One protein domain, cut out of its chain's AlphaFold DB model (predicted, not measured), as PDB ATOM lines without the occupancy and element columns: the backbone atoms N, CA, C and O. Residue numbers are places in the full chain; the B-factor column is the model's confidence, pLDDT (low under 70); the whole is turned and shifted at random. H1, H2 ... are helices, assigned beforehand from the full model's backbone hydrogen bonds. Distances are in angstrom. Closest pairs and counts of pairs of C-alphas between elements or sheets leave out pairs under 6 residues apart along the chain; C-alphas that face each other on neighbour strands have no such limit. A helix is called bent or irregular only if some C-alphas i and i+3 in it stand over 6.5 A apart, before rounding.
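What this domain is: This is residues 68 to 133 of the 147 residues of an uncharacterized protein of Trichomonas vaginalis (UniProt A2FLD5). Two pairs of helices are set crosswise in a compact all-helix body: H2 and H4 run the same way with their first parts together, while H1 and H5 run the same way across them. Short H3 packs on the first part of H2, on the side away from H1. The printed part has 66 residues with five named helices, H1 to H5 in chain order, and no named strand. The radius of gyration of the C-alphas is 10.5 A, and the spans are 25 by 24 by 19 A.

How they stand to each other: H1, residues 72 to 80, touches H5, residues 123 to 130, at a shallow tilt of 1 degree, the same way; C-alphas 72 and 123 are closest, 6.3 A. H1 touches H4, residues 112 to 121, only just about perpendicular at 72 degrees, with C-alphas 72 and 120 closest at 5.3 A. H2, residues 86 to 100, touches H4 with residues 86 to 90 alone, at a shallow tilt of 26 degrees, the same way; C-alphas 86 and 112 are closest, 5.3 A. H2 touches H5 with residues 96 to 100 alone, about perpendicular at 79 degrees, with C-alphas 100 and 125 closest at 5.6 A. H3, residues 106 to 110, touches H4 only at the corner, with C-alphas 108 and 115 closest at 4.2 A. Every O i to N i+4 pair is within hydrogen-bond range in H1, H3 and H4, against 9 of 11 in H2 and 2 of 4 in H5.

Where its parts are: H1 begins at C-alpha 72, (-23.773, -37.600, 10.460), and is 12.0 A long. H2, 19.8 A, is irregular: C-alphas 95 and 98 are 7.1 A apart. H3 is 6.5 A long and H4 14.4 A. H5, 10.0 A, ends at C-alpha 130, (-16.371, -31.075, 13.158).

The domain as a whole: C-alphas 69 and 98 are the two farthest apart, 27.1 A. The printed part has no cut, its four links are tight, and no printed residue is under pLDDT 70.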
ATOM      1  N   SER A  68     -27.861 -42.044   3.908       81.38
ATOM      2  CA  SER A  68     -28.782 -40.948   3.581       81.38
ATOM      3  C   SER A  68     -29.767 -40.622   4.704       81.38
ATOM      4  O   SER A  68     -30.248 -39.498   4.767       81.38
ATOM      5  N   LEU A  69     -30.063 -41.587   5.579       83.62
ATOM      6  CA  LEU A  69     -30.939 -41.398   6.744       83.62
ATOM      7  C   LEU A  69     -30.159 -41.038   8.017       83.62
ATOM      8  O   LEU A  69     -30.759 -40.811   9.062       83.62
ATOM      9  N   SER A  70     -28.828 -41.038   7.949       86.88
ATOM     10  CA  SER A  70     -27.973 -40.725   9.089       86.88
ATOM     11  C   SER A  70     -27.932 -39.214   9.342       86.88
ATOM     12  O   SER A  70     -28.035 -38.433   8.402       86.88
ATOM     13  N   GLU A  71     -27.752 -38.791  10.594       88.06
ATOM     14  CA  GLU A  71     -27.550 -37.371  10.940       88.06
ATOM     15  C   GLU A  71     -26.120 -36.915  10.623       88.06
ATOM     16  O   GLU A  71     -25.865 -35.749  10.299       88.06
ATOM     17  N   ALA A  72     -25.181 -37.861  10.685       91.25
ATOM     18  CA  ALA A  72     -23.773 -37.600  10.460       91.25
ATOM     19  C   ALA A  72     -23.480 -37.178   9.015       91.25
ATOM     20  O   ALA A  72     -22.793 -36.185   8.782       91.25
ATOM     21  N   TRP A  73     -24.014 -37.911   8.035       91.62
ATOM     22  CA  TRP A  73     -23.736 -37.672   6.619       91.62
ATOM     23  C   TRP A  73     -24.159 -36.288   6.093       91.62
ATOM     24  O   TRP A  73     -23.303 -35.615   5.519       91.62
ATOM     25  N   PRO A  74     -25.405 -35.805   6.283       91.44
ATOM     26  CA  PRO A  74     -25.810 -34.493   5.783       91.44
ATOM     27  C   PRO A  74     -24.993 -33.368   6.419       91.44
ATOM     28  O   PRO A  74     -24.602 -32.433   5.725       91.44
ATOM     29  N   THR A  75     -24.660 -33.486   7.706       91.31
ATOM     30  CA  THR A  75     -23.838 -32.495   8.411       91.31
ATOM     31  C   THR A  75     -22.404 -32.478   7.880       91.31
ATOM     32  O   THR A  75     -21.847 -31.410   7.635       91.31
ATOM     33  N   LEU A  76     -21.806 -33.651   7.642       91.62
ATOM     34  CA  LEU A  76     -20.496 -33.748   6.995       91.62
ATOM     35  C   LEU A  76     -20.532 -33.114   5.600       91.62
ATOM     36  O   LEU A  76     -19.672 -32.297   5.286       91.62
ATOM     37  N   CYS A  77     -21.553 -33.421   4.796       91.56
ATOM     38  CA  CYS A  77     -21.708 -32.841   3.464       91.56
ATOM     39  C   CYS A  77     -21.916 -31.322   3.477       91.56
ATOM     40  O   CYS A  77     -21.493 -30.640   2.546       91.56
ATOM     41  N   GLN A  78     -22.556 -30.784   4.514       91.31
ATOM     42  CA  GLN A  78     -22.732 -29.345   4.683       91.31
ATOM     43  C   GLN A  78     -21.408 -28.637   5.006       91.31
ATOM     44  O   GLN A  78     -21.186 -27.529   4.529       91.31
ATOM     45  N   HIS A  79     -20.536 -29.267   5.799       90.31
ATOM     46  CA  HIS A  79     -19.263 -28.677   6.220       90.31
ATOM     47  C   HIS A  79     -18.132 -28.859   5.201       90.31
ATOM     48  O   HIS A  79     -17.371 -27.926   4.969       90.31
ATOM     49  N   PHE A  80     -18.027 -30.042   4.596       89.88
ATOM     50  CA  PHE A  80     -16.901 -30.427   3.735       89.88
ATOM     51  C   PHE A  80     -17.287 -30.568   2.253       89.88
ATOM     52  O   PHE A  80     -16.438 -30.844   1.415       89.88
ATOM     53  N   GLY A  81     -18.566 -30.381   1.912       89.69
ATOM     54  CA  GLY A  81     -19.084 -30.479   0.546       89.69
ATOM     55  C   GLY A  81     -19.761 -31.817   0.229       89.69
ATOM     56  O   GLY A  81     -19.629 -32.812   0.934       89.69
ATOM     57  N   GLN A  82     -20.523 -31.875  -0.866       87.62
ATOM     58  CA  GLN A  82     -21.319 -33.068  -1.212       87.62
ATOM     59  C   GLN A  82     -20.483 -34.271  -1.686       87.62
ATOM     60  O   GLN A  82     -20.970 -35.404  -1.672       87.62
ATOM     61  N   LYS A  83     -19.240 -34.049  -2.129       89.12
ATOM     62  CA  LYS A  83     -18.398 -35.064  -2.784       89.12
ATOM     63  C   LYS A  83     -17.183 -35.465  -1.945       89.12
ATOM     64  O   LYS A  83     -16.091 -35.586  -2.478       89.12
ATOM     65  N   ILE A  84     -17.396 -35.738  -0.659       91.19
ATOM     66  CA  ILE A  84     -16.307 -36.133   0.246       91.19
ATOM     67  C   ILE A  84     -15.749 -37.505  -0.151       91.19
ATOM     68  O   ILE A  84     -16.504 -38.488  -0.277       91.19
ATOM     69  N   THR A  85     -14.437 -37.593  -0.338       92.56
ATOM     70  CA  THR A  85     -13.738 -38.847  -0.637       92.56
ATOM     71  C   THR A  85     -13.564 -39.707   0.620       92.56
ATOM     72  O   THR A  85     -13.841 -39.292   1.746       92.56
ATOM     73  N   GLN A  86     -13.182 -40.978   0.453       93.12
ATOM     74  CA  GLN A  86     -12.903 -41.830   1.613       93.12
ATOM     75  C   GLN A  86     -11.698 -41.312   2.401       93.12
ATOM     76  O   GLN A  86     -11.736 -41.333   3.629       93.12
ATOM     77  N   ASP A  87     -10.656 -40.865   1.706       93.31
ATOM     78  CA  ASP A  87      -9.412 -40.432   2.333       93.31
ATOM     79  C   ASP A  87      -9.628 -39.155   3.148       93.31
ATOM     80  O   ASP A  87      -9.189 -39.090   4.291       93.31
ATOM     81  N   GLU A  88     -10.425 -38.208   2.647       93.25
ATOM     82  CA  GLU A  88     -10.864 -37.033   3.414       93.25
ATOM     83  C   GLU A  88     -11.615 -37.416   4.693       93.25
ATOM     84  O   GLU A  88     -11.308 -36.903   5.768       93.25
ATOM     85  N   LEU A  89     -12.566 -38.359   4.614       94.38
ATOM     86  CA  LEU A  89     -13.273 -38.856   5.799       94.38
ATOM     87  C   LEU A  89     -12.299 -39.474   6.810       94.38
ATOM     88  O   LEU A  89     -12.457 -39.289   8.015       94.38
ATOM     89  N   VAL A  90     -11.286 -40.206   6.341       95.25
ATOM     90  CA  VAL A  90     -10.256 -40.778   7.217       95.25
ATOM     91  C   VAL A  90      -9.409 -39.677   7.848       95.25
ATOM     92  O   VAL A  90      -9.206 -39.719   9.059       95.25
ATOM     93  N   SER A  91      -8.973 -38.679   7.081       94.12
ATOM     94  CA  SER A  91      -8.190 -37.543   7.577       94.12
ATOM     95  C   SER A  91      -8.946 -36.751   8.645       94.12
ATOM     96  O   SER A  91      -8.401 -36.492   9.719       94.12
ATOM     97  N   ILE A  92     -10.232 -36.455   8.420       93.38
ATOM     98  CA  ILE A  92     -11.092 -35.804   9.419       93.38
ATOM     99  C   ILE A  92     -11.191 -36.676  10.677       93.38
ATOM    100  O   ILE A  92     -11.047 -36.183  11.797       93.38
ATOM    101  N   ALA A  93     -11.433 -37.980  10.527       94.44
ATOM    102  CA  ALA A  93     -11.541 -38.889  11.665       94.44
ATOM    103  C   ALA A  93     -10.227 -38.973  12.458       94.44
ATOM    104  O   ALA A  93     -10.249 -38.997  13.689       94.44
ATOM    105  N   GLU A  94      -9.080 -38.998  11.775       94.75
ATOM    106  CA  GLU A  94      -7.758 -39.019  12.400       94.75
ATOM    107  C   GLU A  94      -7.430 -37.708  13.127       94.75
ATOM    108  O   GLU A  94      -6.794 -37.767  14.183       94.75
ATOM    109  N   ALA A  95      -7.925 -36.568  12.639       92.88
ATOM    110  CA  ALA A  95      -7.823 -35.281  13.324       92.88
ATOM    111  C   ALA A  95      -8.728 -35.203  14.569       92.88
ATOM    112  O   ALA A  95      -8.326 -34.652  15.589       92.88
ATOM    113  N   ILE A  96      -9.934 -35.788  14.525       93.19
ATOM    114  CA  ILE A  96     -10.914 -35.702  15.623       93.19
ATOM    115  C   ILE A  96     -10.688 -36.763  16.713       93.19
ATOM    116  O   ILE A  96     -10.976 -36.506  17.886       93.19
ATOM    117  N   LYS A  97     -10.146 -37.946  16.377       93.69
ATOM    118  CA  LYS A  97      -9.969 -39.061  17.330       93.69
ATOM    119  C   LYS A  97      -9.282 -38.686  18.661       93.69
ATOM    120  O   LYS A  97      -9.769 -39.178  19.681       93.69
ATOM    121  N   PRO A  98      -8.206 -37.855  18.728       92.50
ATOM    122  CA  PRO A  98      -7.582 -37.537  20.013       92.50
ATOM    123  C   PRO A  98      -8.496 -36.698  20.913       92.50
ATOM    124  O   PRO A  98      -8.436 -36.838  22.131       92.50
ATOM    125  N   TYR A  99      -9.365 -35.871  20.329       92.50
ATOM    126  CA  TYR A  99     -10.266 -34.986  21.068       92.50
ATOM    127  C   TYR A  99     -11.543 -35.701  21.508       92.50
ATOM    128  O   TYR A  99     -11.994 -35.523  22.634       92.50
ATOM    129  N   ALA A 100     -12.099 -36.547  20.639       90.62
ATOM    130  CA  ALA A 100     -13.311 -37.305  20.932       90.62
ATOM    131  C   ALA A 100     -13.054 -38.568  21.778       90.62
ATOM    132  O   ALA A 100     -14.008 -39.219  22.175       90.62
ATOM    133  N   GLN A 101     -11.792 -38.944  22.032       91.62
ATOM    134  CA  GLN A 101     -11.408 -40.185  22.731       91.62
ATOM    135  C   GLN A 101     -11.980 -41.470  22.094       91.62
ATOM    136  O   GLN A 101     -12.128 -42.504  22.748       91.62
ATOM    137  N   VAL A 102     -12.259 -41.435  20.788       93.19
ATOM    138  CA  VAL A 102     -12.796 -42.571  20.026       93.19
ATOM    139  C   VAL A 102     -11.672 -43.272  19.270       93.19
ATOM    140  O   VAL A 102     -10.767 -42.640  18.730       93.19
ATOM    141  N   LYS A 103     -11.731 -44.602  19.181       93.94
ATOM    142  CA  LYS A 103     -10.789 -45.388  18.375       93.94
ATOM    143  C   LYS A 103     -11.292 -45.521  16.940       93.94
ATOM    144  O   LYS A 103     -12.449 -45.872  16.716       93.94
ATOM    145  N   LEU A 104     -10.407 -45.274  15.973       93.94
ATOM    146  CA  LEU A 104     -10.687 -45.488  14.556       93.94
ATOM    147  C   LEU A 104     -10.298 -46.914  14.155       93.94
ATOM    148  O   LEU A 104      -9.136 -47.312  14.268       93.94
ATOM    149  N   ASP A 105     -11.272 -47.676  13.669       91.25
ATOM    150  CA  ASP A 105     -11.062 -49.062  13.265       91.25
ATOM    151  C   ASP A 105     -10.332 -49.183  11.925       91.25
ATOM    152  O   ASP A 105     -10.528 -48.396  10.997       91.25
ATOM    153  N   ARG A 106      -9.546 -50.256  11.769       92.00
ATOM    154  CA  ARG A 106      -8.854 -50.557  10.504       92.00
ATOM    155  C   ARG A 106      -9.823 -50.694   9.327       92.00
ATOM    156  O   ARG A 106      -9.497 -50.260   8.227       92.00
ATOM    157  N   ASP A 107     -10.992 -51.295   9.546       90.19
ATOM    158  CA  ASP A 107     -12.008 -51.449   8.498       90.19
ATOM    159  C   ASP A 107     -12.651 -50.112   8.110       90.19
ATOM    160  O   ASP A 107     -12.955 -49.919   6.933       90.19
ATOM    161  N   ALA A 108     -12.783 -49.171   9.055       92.75
ATOM    162  CA  ALA A 108     -13.242 -47.812   8.768       92.75
ATOM    163  C   ALA A 108     -12.242 -47.077   7.863       92.75
ATOM    164  O   ALA A 108     -12.641 -46.487   6.867       92.75
ATOM    165  N   ARG A 109     -10.934 -47.229   8.106       94.38
ATOM    166  CA  ARG A 109      -9.891 -46.659   7.228       94.38
ATOM    167  C   ARG A 109      -9.922 -47.214   5.799       94.38
ATOM    168  O   ARG A 109      -9.456 -46.566   4.873       94.38
ATOM    169  N   ARG A 110     -10.438 -48.434   5.619       91.56
ATOM    170  CA  ARG A 110     -10.410 -49.166   4.343       91.56
ATOM    171  C   ARG A 110     -11.659 -49.004   3.490       91.56
ATOM    172  O   ARG A 110     -11.565 -49.239   2.288       91.56
ATOM    173  N   ARG A 111     -12.818 -48.697   4.077       91.62
ATOM    174  CA  ARG A 111     -14.105 -48.723   3.366       91.62
ATOM    175  C   ARG A 111     -14.984 -47.544   3.766       91.62
ATOM    176  O   ARG A 111     -15.360 -47.423   4.933       91.62
ATOM    177  N   LYS A 112     -15.425 -46.767   2.770       92.38
ATOM    178  CA  LYS A 112     -16.319 -45.608   2.949       92.38
ATOM    179  C   LYS A 112     -17.593 -45.922   3.751       92.38
ATOM    180  O   LYS A 112     -17.976 -45.162   4.629       92.38
ATOM    181  N   SER A 113     -18.242 -47.058   3.506       92.38
ATOM    182  CA  SER A 113     -19.473 -47.417   4.229       92.38
ATOM    183  C   SER A 113     -19.249 -47.666   5.727       92.38
ATOM    184  O   SER A 113     -20.089 -47.302   6.548       92.38
ATOM    185  N   VAL A 114     -18.097 -48.234   6.097       93.56
ATOM    186  CA  VAL A 114     -17.750 -48.535   7.492       93.56
ATOM    187  C   VAL A 114     -17.383 -47.263   8.253       93.56
ATOM    188  O   VAL A 114     -17.802 -47.112   9.399       93.56
ATOM    189  N   ILE A 115     -16.646 -46.333   7.635       95.06
ATOM    190  CA  ILE A 115     -16.322 -45.053   8.283       95.06
ATOM    191  C   ILE A 115     -17.561 -44.184   8.494       95.06
ATOM    192  O   ILE A 115     -17.702 -43.583   9.553       95.06
ATOM    193  N   LEU A 116     -18.512 -44.189   7.558       93.94
ATOM    194  CA  LEU A 116     -19.783 -43.482   7.738       93.94
ATOM    195  C   LEU A 116     -20.599 -44.052   8.900       93.94
ATOM    196  O   LEU A 116     -21.118 -43.292   9.717       93.94
ATOM    197  N   LYS A 117     -20.650 -45.383   9.032       93.62
ATOM    198  CA  LYS A 117     -21.261 -46.025  10.201       93.62
ATOM    199  C   LYS A 117     -20.551 -45.626  11.495       93.62
ATOM    200  O   LYS A 117     -21.210 -45.314  12.478       93.62
ATOM    201  N   TRP A 118     -19.218 -45.595  11.486       94.62
ATOM    202  CA  TRP A 118     -18.419 -45.174  12.638       94.62
ATOM    203  C   TRP A 118     -18.708 -43.723  13.054       94.62
ATOM    204  O   TRP A 118     -18.831 -43.457  14.249       94.62
ATOM    205  N   TYR A 119     -18.877 -42.810  12.094       94.75
ATOM    206  CA  TYR A 119     -19.288 -41.432  12.371       94.75
ATOM    207  C   TYR A 119     -20.664 -41.364  13.024       94.75
ATOM    208  O   TYR A 119     -20.822 -40.662  14.020       94.75
ATOM    209  N   GLN A 120     -21.637 -42.109  12.496       93.25
ATOM    210  CA  GLN A 120     -22.983 -42.167  13.063       93.25
ATOM    211  C   GLN A 120     -22.971 -42.726  14.494       93.25
ATOM    212  O   GLN A 120     -23.614 -42.166  15.376       93.25
ATOM    213  N   ASP A 121     -22.202 -43.788  14.743       92.19
ATOM    214  CA  ASP A 121     -22.124 -44.434  16.061       92.19
ATOM    215  C   ASP A 121     -21.495 -43.536  17.130       92.19
ATOM    216  O   ASP A 121     -21.811 -43.654  18.311       92.19
ATOM    217  N   ASN A 122     -20.619 -42.617  16.720       94.06
ATOM    218  CA  ASN A 122     -19.898 -41.716  17.616       94.06
ATOM    219  C   ASN A 122     -20.333 -40.251  17.456       94.06
ATOM    220  O   ASN A 122     -19.628 -39.336  17.897       94.06
ATOM    221  N   TRP A 123     -21.495 -40.012  16.843       93.38
ATOM    222  CA  TRP A 123     -21.933 -38.679  16.432       93.38
ATOM    223  C   TRP A 123     -22.032 -37.691  17.600       93.38
ATOM    224  O   TRP A 123     -21.586 -36.546  17.495       93.38
ATOM    225  N   SER A 124     -22.517 -38.147  18.757       92.56
ATOM    226  CA  SER A 124     -22.644 -37.329  19.973       92.56
ATOM    227  C   SER A 124     -21.310 -36.754  20.465       92.56
ATOM    228  O   SER A 124     -21.284 -35.693  21.090       92.56
ATOM    229  N   GLN A 125     -20.200 -37.444  20.185       93.25
ATOM    230  CA  GLN A 125     -18.853 -37.016  20.563       93.25
ATOM    231  C   GLN A 125     -18.204 -36.201  19.439       93.25
ATOM    232  O   GLN A 125     -17.634 -35.146  19.695       93.25
ATOM    233  N   ILE A 126     -18.336 -36.655  18.191       93.56
ATOM    234  CA  ILE A 126     -17.654 -36.077  17.026       93.56
ATOM    235  C   ILE A 126     -18.256 -34.734  16.588       93.56
ATOM    236  O   ILE A 126     -17.512 -33.827  16.214       93.56
ATOM    237  N   SER A 127     -19.582 -34.583  16.650       91.88
ATOM    238  CA  SER A 127     -20.309 -33.404  16.141       91.88
ATOM    239  C   SER A 127     -19.801 -32.069  16.696       91.88
ATOM    240  O   SER A 127     -19.797 -31.061  15.990       91.88
ATOM    241  N   LYS A 128     -19.304 -32.062  17.938       92.31
ATOM    242  CA  LYS A 128     -18.739 -30.878  18.603       92.31
ATOM    243  C   LYS A 128     -17.436 -30.405  17.961       92.31
ATOM    244  O   LYS A 128     -17.151 -29.214  17.986       92.31
ATOM    245  N   TYR A 129     -16.661 -31.327  17.392       92.12
ATOM    246  CA  TYR A 129     -15.319 -31.060  16.881       92.12
ATOM    247  C   TYR A 129     -15.280 -30.793  15.375       92.12
ATOM    248  O   TYR A 129     -14.354 -30.140  14.906       92.12
ATOM    249  N   ILE A 130     -16.297 -31.237  14.623       90.31
ATOM    250  CA  ILE A 130     -16.371 -31.075  13.158       90.31
ATOM    251  C   ILE A 130     -16.192 -29.618  12.723       90.31
ATOM    252  O   ILE A 130     -15.530 -29.357  11.726       90.31
ATOM    253  N   LYS A 131     -16.724 -28.666  13.496       88.56
ATOM    254  CA  LYS A 131     -16.649 -27.229  13.191       88.56
ATOM    255  C   LYS A 131     -15.229 -26.659  13.202       88.56
ATOM    256  O   LYS A 131     -15.022 -25.581  12.659       88.56
ATOM    257  N   TYR A 132     -14.286 -27.341  13.847       89.94
ATOM    258  CA  TYR A 132     -12.900 -26.888  13.971       89.94
ATOM    259  C   TYR A 132     -11.970 -27.528  12.937       89.94
ATOM    260  O   TYR A 132     -10.797 -27.172  12.884       89.94
ATOM    261  N   VAL A 133     -12.464 -28.479  12.141       89.38
ATOM    262  CA  VAL A 133     -11.663 -29.148  11.114       89.38
ATOM    263  C   VAL A 133     -11.857 -28.428   9.787       89.38
ATOM    264  O   VAL A 133     -12.986 -28.246   9.336       89.38
TER     265      VAL A 133